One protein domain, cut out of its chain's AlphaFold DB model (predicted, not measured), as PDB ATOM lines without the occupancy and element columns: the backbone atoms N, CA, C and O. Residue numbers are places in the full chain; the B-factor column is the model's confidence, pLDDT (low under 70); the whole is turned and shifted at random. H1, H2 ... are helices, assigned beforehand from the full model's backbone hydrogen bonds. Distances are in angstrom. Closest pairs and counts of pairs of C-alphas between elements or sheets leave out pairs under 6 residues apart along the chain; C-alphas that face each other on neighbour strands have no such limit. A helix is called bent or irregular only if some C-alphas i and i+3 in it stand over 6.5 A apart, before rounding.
ATOM      1  N   ILE A 434       8.303   5.919 106.955       61.62
ATOM      2  CA  ILE A 434       6.946   5.444 106.655       61.62
ATOM      3  C   ILE A 434       6.187   5.156 107.951       61.62
ATOM      4  O   ILE A 434       5.046   5.570 108.087       61.62
ATOM      5  N   GLU A 435       6.813   4.514 108.937       70.12
ATOM      6  CA  GLU A 435       6.193   4.282 110.245       70.12
ATOM      7  C   GLU A 435       5.962   5.599 111.009       70.12
ATOM      8  O   GLU A 435       4.923   5.770 111.654       70.12
ATOM      9  N   GLU A 436       6.883   6.565 110.908       69.06
ATOM     10  CA  GLU A 436       6.714   7.921 111.442       69.06
ATOM     11  C   GLU A 436       5.587   8.675 110.716       69.06
ATOM     12  O   GLU A 436       4.775   9.333 111.360       69.06
ATOM     13  N   ASP A 437       5.467   8.525 109.398       56.56
ATOM     14  CA  ASP A 437       4.386   9.098 108.597       56.56
ATOM     15  C   ASP A 437       3.043   8.443 108.916       56.56
ATOM     16  O   ASP A 437       2.063   9.137 109.164       56.56
ATOM     17  N   GLU A 438       2.965   7.122 109.022       58.53
ATOM     18  CA  GLU A 438       1.745   6.416 109.413       58.53
ATOM     19  C   GLU A 438       1.321   6.738 110.849       58.53
ATOM     20  O   GLU A 438       0.126   6.825 111.153       58.53
ATOM     21  N   SER A 439       2.276   6.929 111.760       58.69
ATOM     22  CA  SER A 439       1.981   7.385 113.119       58.69
ATOM     23  C   SER A 439       1.596   8.870 113.152       58.69
ATOM     24  O   SER A 439       0.678   9.227 113.900       58.69
ATOM     25  N   ARG A 440       2.158   9.715 112.273       57.97
ATOM     26  CA  ARG A 440       1.665  11.077 111.996       57.97
ATOM     27  C   ARG A 440       0.224  11.050 111.479       57.97
ATOM     28  O   ARG A 440      -0.606  11.770 112.030       57.97
ATOM     29  N   TRP A 441      -0.116  10.191 110.519       52.50
ATOM     30  CA  TRP A 441      -1.468  10.060 109.954       52.50
ATOM     31  C   TRP A 441      -2.486   9.544 110.978       52.50
ATOM     32  O   TRP A 441      -3.580  10.101 111.097       52.50
ATOM     33  N   ARG A 442      -2.120   8.554 111.803       58.34
ATOM     34  CA  ARG A 442      -2.962   8.086 112.923       58.34
ATOM     35  C   ARG A 442      -3.141   9.161 114.008       58.34
ATOM     36  O   ARG A 442      -4.235   9.316 114.562       58.34
ATOM     37  N   SER A 443      -2.111   9.966 114.276       57.00
ATOM     38  CA  SER A 443      -2.204  11.129 115.173       57.00
ATOM     39  C   SER A 443      -3.060  12.255 114.571       57.00
ATOM     40  O   SER A 443      -3.842  12.892 115.272       57.00
ATOM     41  N   LEU A 444      -2.995  12.467 113.256       56.41
ATOM     42  CA  LEU A 444      -3.789  13.455 112.528       56.41
ATOM     43  C   LEU A 444      -5.280  13.088 112.499       56.41
ATOM     44  O   LEU A 444      -6.133  13.965 112.664       56.41
ATOM     45  N   ALA A 445      -5.592  11.801 112.336       55.50
ATOM     46  CA  ALA A 445      -6.954  11.278 112.349       55.50
ATOM     47  C   ALA A 445      -7.622  11.459 113.723       55.50
ATOM     48  O   ALA A 445      -8.741  11.967 113.794       55.50
ATOM     49  N   SER A 446      -6.910  11.162 114.816       57.12
ATOM     50  CA  SER A 446      -7.403  11.402 116.186       57.12
ATOM     51  C   SER A 446      -7.523  12.894 116.531       57.12
ATOM     52  O   SER A 446      -8.422  13.298 117.262       57.12
ATOM     53  N   LYS A 447      -6.683  13.752 115.940       55.25
ATOM     54  CA  LYS A 447      -6.736  15.216 116.096       55.25
ATOM     55  C   LYS A 447      -7.776  15.908 115.206       55.25
ATOM     56  O   LYS A 447      -8.039  17.098 115.386       55.25
ATOM     57  N   SER A 448      -8.388  15.199 114.257       60.97
ATOM     58  CA  SER A 448      -9.397  15.755 113.344       60.97
ATOM     59  C   SER A 448     -10.662  16.250 114.062       60.97
ATOM     60  O   SER A 448     -11.313  17.183 113.587       60.97
ATOM     61  N   GLU A 449     -10.970  15.718 115.246       60.91
ATOM     62  CA  GLU A 449     -12.068  16.209 116.083       60.91
ATOM     63  C   GLU A 449     -11.811  17.643 116.573       60.91
ATOM     64  O   GLU A 449     -12.709  18.483 116.514       60.91
ATOM     65  N   ASN A 450     -10.562  17.991 116.908       59.47
ATOM     66  CA  ASN A 450     -10.183  19.358 117.288       59.47
ATOM     67  C   ASN A 450     -10.222  20.349 116.110       59.47
ATOM     68  O   ASN A 450     -10.473  21.534 116.334       59.47
ATOM     69  N   LYS A 451     -10.076  19.890 114.851       59.34
ATOM     70  CA  LYS A 451     -10.294  20.724 113.640       59.34
ATOM     71  C   LYS A 451     -11.745  21.208 113.517       59.34
ATOM     72  O   LYS A 451     -12.016  22.193 112.823       59.34
ATOM     73  N   ARG A 452     -12.701  20.521 114.158       59.56
ATOM     74  CA  ARG A 452     -14.122  20.908 114.143       59.56
ATOM     75  C   ARG A 452     -14.435  22.027 115.137       59.56
ATOM     76  O   ARG A 452     -15.411  22.744 114.928       59.56
ATOM     77  N   THR A 453     -13.604  22.233 116.157       72.88
ATOM     78  CA  THR A 453     -13.822  23.282 117.158       72.88
ATOM     79  C   THR A 453     -13.619  24.665 116.537       72.88
ATOM     80  O   THR A 453     -12.589  24.948 115.922       72.88
ATOM     81  N   LEU A 454     -14.590  25.565 116.722       69.19
ATOM     82  CA  LEU A 454     -14.574  26.924 116.157       69.19
ATOM     83  C   LEU A 454     -13.299  27.707 116.511       69.19
ATOM     84  O   LEU A 454     -12.758  28.414 115.666       69.19
ATOM     85  N   ALA A 455     -12.767  27.525 117.723       72.12
ATOM     86  CA  ALA A 455     -11.510  28.137 118.153       72.12
ATOM     87  C   ALA A 455     -10.314  27.730 117.269       72.12
ATOM     88  O   ALA A 455      -9.483  28.572 116.939       72.12
ATOM     89  N   ALA A 456     -10.245  26.466 116.841       70.12
ATOM     90  CA  ALA A 456      -9.191  25.978 115.956       70.12
ATOM     91  C   ALA A 456      -9.349  26.537 114.532       70.12
ATOM     92  O   ALA A 456      -8.363  26.923 113.912       70.12
ATOM     93  N   ARG A 457     -10.589  26.662 114.039       77.00
ATOM     94  CA  ARG A 457     -10.882  27.270 112.728       77.00
ATOM     95  C   ARG A 457     -10.533  28.756 112.680       77.00
ATOM     96  O   ARG A 457      -9.956  29.213 111.702       77.00
ATOM     97  N   LEU A 458     -10.848  29.502 113.739       79.12
ATOM     98  CA  LEU A 458     -10.510  30.923 113.836       79.12
ATOM     99  C   LEU A 458      -8.997  31.143 113.910       79.12
ATOM    100  O   LEU A 458      -8.490  32.042 113.249       79.12
ATOM    101  N   ARG A 459      -8.271  30.305 114.659       79.56
ATOM    102  CA  ARG A 459      -6.799  30.339 114.700       79.56
ATOM    103  C   ARG A 459      -6.178  29.986 113.351       79.56
ATOM    104  O   ARG A 459      -5.268  30.673 112.913       79.56
ATOM    105  N   LEU A 460      -6.703  28.974 112.659       80.31
ATOM    106  CA  LEU A 460      -6.249  28.619 111.314       80.31
ATOM    107  C   LEU A 460      -6.503  29.748 110.306       80.31
ATOM    108  O   LEU A 460      -5.629  30.046 109.503       80.31
ATOM    109  N   ASN A 461      -7.670  30.395 110.360       77.94
ATOM    110  CA  ASN A 461      -7.956  31.550 109.508       77.94
ATOM    111  C   ASN A 461      -7.018  32.721 109.825       77.94
ATOM    112  O   ASN A 461      -6.437  33.277 108.906       77.94
ATOM    113  N   ARG A 462      -6.766  33.018 111.107       77.44
ATOM    114  CA  ARG A 462      -5.770  34.029 111.508       77.44
ATOM    115  C   ARG A 462      -4.366  33.697 111.020       77.44
ATOM    116  O   ARG A 462      -3.621  34.604 110.671       77.44
ATOM    117  N   LEU A 463      -3.993  32.421 111.017       77.12
ATOM    118  CA  LEU A 463      -2.704  31.965 110.508       77.12
ATOM    119  C   LEU A 463      -2.637  32.074 108.975       77.12
ATOM    120  O   LEU A 463      -1.612  32.480 108.440       77.12
ATOM    121  N   ALA A 464      -3.735  31.779 108.276       79.94
ATOM    122  CA  ALA A 464      -3.855  31.987 106.833       79.94
ATOM    123  C   ALA A 464      -3.799  33.474 106.454       79.94
ATOM    124  O   ALA A 464      -3.214  33.816 105.431       79.94
ATOM    125  N   ASP A 465      -4.332  34.355 107.303       76.75
ATOM    126  CA  ASP A 465      -4.236  35.805 107.129       76.75
ATOM    127  C   ASP A 465      -2.810  36.326 107.411       76.75
ATOM    128  O   ASP A 465      -2.365  37.284 106.785       76.75
ATOM    129  N   GLN A 466      -2.064  35.687 108.325       73.50
ATOM    130  CA  GLN A 466      -0.652  36.005 108.606       73.50
ATOM    131  C   GLN A 466       0.296  35.518 107.508       73.50
ATOM    132  O   GLN A 466       1.333  36.139 107.271       73.50
ATOM    133  N   PHE A 467      -0.046  34.412 106.849       74.44
ATOM    134  CA  PHE A 467       0.774  33.794 105.816       74.44
ATOM    135  C   PHE A 467      -0.049  33.496 104.553       74.44
ATOM    136  O   PHE A 467      -0.299  32.329 104.235       74.44
ATOM    137  N   PRO A 468      -0.429  34.533 103.782       72.12
ATOM    138  CA  PRO A 468      -1.222  34.365 102.563       72.12
ATOM    139  C   PRO A 468      -0.462  33.639 101.442       72.12
ATOM    140  O   PRO A 468      -1.062  33.236 100.449       72.12
ATOM    141  N   SER A 469       0.856  33.461 101.584       73.31
ATOM    142  CA  SER A 469       1.703  32.720 100.645       73.31
ATOM    143  C   SER A 469       1.455  31.210 100.650       73.31
ATOM    144  O   SER A 469       1.886  30.533  99.719       73.31
ATOM    145  N   PHE A 470       0.792  30.671 101.679       76.19
ATOM    146  CA  PHE A 470       0.529  29.240 101.797       76.19
ATOM    147  C   PHE A 470      -0.947  28.907 101.609       76.19
ATOM    148  O   PHE A 470      -1.847  29.603 102.081       76.19
ATOM    149  N   THR A 471      -1.200  27.769 100.968       79.56
ATOM    150  CA  THR A 471      -2.550  27.229 100.821       79.56
ATOM    151  C   THR A 471      -3.126  26.873 102.194       79.56
ATOM    152  O   THR A 471      -2.454  26.265 103.030       79.56
ATOM    153  N   LYS A 472      -4.409  27.183 102.421       77.12
ATOM    154  CA  LYS A 472      -5.114  26.870 103.679       77.12
ATOM    155  C   LYS A 472      -5.041  25.384 104.064       77.12
ATOM    156  O   LYS A 472      -5.041  25.074 105.249       77.12
ATOM    157  N   SER A 473      -4.959  24.479 103.085       75.88
ATOM    158  CA  SER A 473      -4.775  23.038 103.301       75.88
ATOM    159  C   SER A 473      -3.423  22.708 103.937       75.88
ATOM    160  O   SER A 473      -3.383  21.983 104.925       75.88
ATOM    161  N   TYR A 474      -2.346  23.307 103.429       79.06
ATOM    162  CA  TYR A 474      -0.987  23.129 103.940       79.06
ATOM    163  C   TYR A 474      -0.838  23.695 105.359       79.06
ATOM    164  O   TYR A 474      -0.339  23.027 106.263       79.06
ATOM    165  N   LEU A 475      -1.390  24.887 105.610       79.50
ATOM    166  CA  LEU A 475      -1.431  25.454 106.959       79.50
ATOM    167  C   LEU A 475      -2.278  24.609 107.916       79.50
ATOM    168  O   LEU A 475      -1.927  24.495 109.084       79.50
ATOM    169  N   ALA A 476      -3.367  23.987 107.456       77.12
ATOM    170  CA  ALA A 476      -4.194  23.106 108.285       77.12
ATOM    171  C   ALA A 476      -3.495  21.785 108.649       77.12
ATOM    172  O   ALA A 476      -3.831  21.168 109.667       77.12
ATOM    173  N   GLU A 477      -2.559  21.339 107.815       79.06
ATOM    174  CA  GLU A 477      -1.718  20.170 108.048       79.06
ATOM    175  C   GLU A 477      -0.626  20.485 109.072       79.06
ATOM    176  O   GLU A 477      -0.576  19.836 110.118       79.06
ATOM    177  N   LEU A 478       0.118  21.578 108.870       79.31
ATOM    178  CA  LEU A 478       1.076  22.096 109.853       79.31
ATOM    179  C   LEU A 478       0.399  22.395 111.197       79.31
ATOM    180  O   LEU A 478       0.860  21.977 112.257       79.31
ATOM    181  N   PHE A 479      -0.759  23.052 111.181       79.94
ATOM    182  CA  PHE A 479      -1.508  23.370 112.395       79.94
ATOM    183  C   PHE A 479      -1.944  22.121 113.166       79.94
ATOM    184  O   PHE A 479      -2.020  22.151 114.392       79.94
ATOM    185  N   ALA A 480      -2.165  21.002 112.482       77.75
ATOM    186  CA  ALA A 480      -2.453  19.732 113.133       77.75
ATOM    187  C   ALA A 480      -1.192  18.982 113.599       77.75
ATOM    188  O   ALA A 480      -1.243  18.276 114.610       77.75
ATOM    189  N   GLN A 481      -0.061  19.177 112.916       78.12
ATOM    190  CA  GLN A 481       1.250  18.675 113.328       78.12
ATOM    191  C   GLN A 481       1.725  19.332 114.638       78.12
ATOM    192  O   GLN A 481       2.289  18.653 115.492       78.12
ATOM    193  N   PHE A 482       1.410  20.616 114.848       76.50
ATOM    194  CA  PHE A 482       1.780  21.399 116.040       76.50
ATOM    195  C   PHE A 482       0.667  21.522 117.109       76.50
ATOM    196  O   PHE A 482       0.649  22.482 117.883       76.50
ATOM    197  N   ASP A 483      -0.258  20.558 117.180       73.00
ATOM    198  CA  ASP A 483      -1.322  20.483 118.204       73.00
ATOM    199  C   ASP A 483      -2.265  21.707 118.266       73.00
ATOM    200  O   ASP A 483      -2.710  22.106 119.344       73.00
ATOM    201  N   PHE A 484      -2.601  22.322 117.128       72.38
ATOM    202  CA  PHE A 484      -3.483  23.502 117.042       72.38
ATOM    203  C   PHE A 484      -2.963  24.734 117.803       72.38
ATOM    204  O   PHE A 484      -3.742  25.594 118.246       72.38
ATOM    205  N   ASN A 485      -1.641  24.820 117.966       75.75
ATOM    206  CA  ASN A 485      -0.974  25.957 118.578       75.75
ATOM    207  C   ASN A 485      -0.447  26.915 117.501       75.75
ATOM    208  O   ASN A 485       0.468  26.587 116.750       75.75
ATOM    209  N   GLU A 486      -1.032  28.111 117.448       76.19
ATOM    210  CA  GLU A 486      -0.715  29.141 116.456       76.19
ATOM    211  C   GLU A 486       0.733  29.635 116.584       76.19
ATOM    212  O   GLU A 486       1.420  29.794 115.579       76.19
ATOM    213  N   ASP A 487       1.228  29.797 117.813       74.31
ATOM    214  CA  ASP A 487       2.556  30.355 118.080       74.31
ATOM    215  C   ASP A 487       3.672  29.387 117.684       74.31
ATOM    216  O   ASP A 487       4.716  29.804 117.188       74.31
ATOM    217  N   LYS A 488       3.438  28.078 117.842       77.81
ATOM    218  CA  LYS A 488       4.392  27.045 117.413       77.81
ATOM    219  C   LYS A 488       4.508  26.972 115.894       77.81
ATOM    220  O   LYS A 488       5.620  26.866 115.386       77.81
ATOM    221  N   VAL A 489       3.386  27.068 115.175       78.94
ATOM    222  CA  VAL A 489       3.406  27.092 113.704       78.94
ATOM    223  C   VAL A 489       4.036  28.380 113.196       78.94
ATOM    224  O   VAL A 489       4.842  28.335 112.273       78.94
ATOM    225  N   ARG A 490       3.737  29.518 113.832       78.31
ATOM    226  CA  ARG A 490       4.365  30.796 113.493       78.31
ATOM    227  C   ARG A 490       5.880  30.734 113.671       78.31
ATOM    228  O   ARG A 490       6.595  31.055 112.735       78.31
ATOM    229  N   HIS A 491       6.369  30.241 114.810       77.25
ATOM    230  CA  HIS A 491       7.805  30.078 115.043       77.25
ATOM    231  C   HIS A 491       8.472  29.110 114.061       77.25
ATOM    232  O   HIS A 491       9.615  29.337 113.674       77.25
ATOM    233  N   HIS A 492       7.773  28.055 113.637       78.88
ATOM    234  CA  HIS A 492       8.281  27.141 112.621       78.88
ATOM    235  C   HIS A 492       8.392  27.824 111.248       78.88
ATOM    236  O   HIS A 492       9.464  27.805 110.648       78.88
ATOM    237  N   LEU A 493       7.352  28.529 110.803       78.56
ATOM    238  CA  LEU A 493       7.365  29.269 109.535       78.56
ATOM    239  C   LEU A 493       8.371  30.435 109.546       78.56
ATOM    240  O   LEU A 493       9.043  30.692 108.549       78.56
ATOM    241  N   GLU A 494       8.544  31.101 110.688       79.38
ATOM    242  CA  GLU A 494       9.584  32.115 110.892       79.38
ATOM    243  C   GLU A 494      10.991  31.502 110.854       79.38
ATOM    244  O   GLU A 494      11.905  32.110 110.292       79.38
ATOM    245  N   SER A 495      11.173  30.294 111.403       74.12
ATOM    246  CA  SER A 495      12.449  29.565 111.342       74.12
ATOM    247  C   SER A 495      12.813  29.115 109.925       74.12
ATOM    248  O   SER A 495      13.993  29.039 109.594       74.12
ATOM    249  N   GLU A 496      11.810  28.908 109.071       72.00
ATOM    250  CA  GLU A 496      11.977  28.645 107.637       72.00
ATOM    251  C   GLU A 496      12.174  29.929 106.807       72.00
ATOM    252  O   GLU A 496      12.426  29.867 105.605       72.00
ATOM    253  N   GLY A 497      12.139  31.104 107.445       67.69
ATOM    254  CA  GLY A 497      12.446  32.395 106.824       67.69
ATOM    255  C   GLY A 497      11.232  33.165 106.302       67.69
ATOM    256  O   GLY A 497      11.403  34.227 105.694       67.69
TER     257      GLY A 497
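This is residues 434 to 497 of the 579 residues of an uncharacterized protein of Hydatigena taeniaeformis (UniProt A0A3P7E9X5). What shape do these atoms make? The long helix H1 and the next helix, H2, make a wide V, with H3 set in its opening and H4 packed beside part of H2. Residues 434 to 439 of H1 stick out free. What is it made of? The printed part has 64 residues with four named helices in the order H1, H2, H3, H4 and no named strand, and its class is all helix. How large is it? It is compact, with a radius of gyration of the C-alphas of 11.8 A and spans of 31 by 28 by 18 A.

Where is the longest helix? H1, residues 434 to 451, runs 24.1 A from C-alpha 434 at (6.946, 5.444, 106.655), with a kink of 36 degrees near residue 445. It is only just irregular: C-alphas 446 and 449 are 6.7 A apart. Where are the others? H2 is residues 454 to 466, 18.3 A; H3 is residues 472 to 481, 14.2 A; H4 is residues 486 to 495, 14.1 A, ending at C-alpha 495 at (12.449, 29.565, 111.342).

What does H1 meet? It touches the hub, H3, about perpendicular at 75 degrees, the closest C-alphas being those of Leu 444 and Ala 480, 6.4 A apart. H1 and H2 are close but not clearly touching, and H1 and H4 are apart. How do the rest meet? H2 touches H3 with residues 460 to 464 alone, at a steep tilt of 62 degrees, opposite ways, the closest C-alphas being those of Ala 464 and Lys 472, 6.1 A apart. H2 touches H4 with residues 459 to 463 alone, at a shallow tilt of 26 degrees, the same way, closest at the C-alphas of Arg 459 and Glu 486, 6.4 A apart. H3 and H4 only just touch, with 3 pairs of C-alphas within 8 A, the closest those of Phe 479 and Val 489, 6.3 A apart. Are the backbones whole? Every O i to N i+4 pair is within hydrogen-bond range in H2, H3 and H4, and 12 of 14 in H1.

How far does it reach? The two C-alphas farthest apart, those of Glu 435 and Asp 465, are 33.3 A apart. Is it continuous? The printed part has no cut, and the three links between helices are tight. Where is confidence low? The mean pLDDT of the printed part is 71.2, and residue 434, residues 436 to 452, residue 454 and residue 497 are under 70.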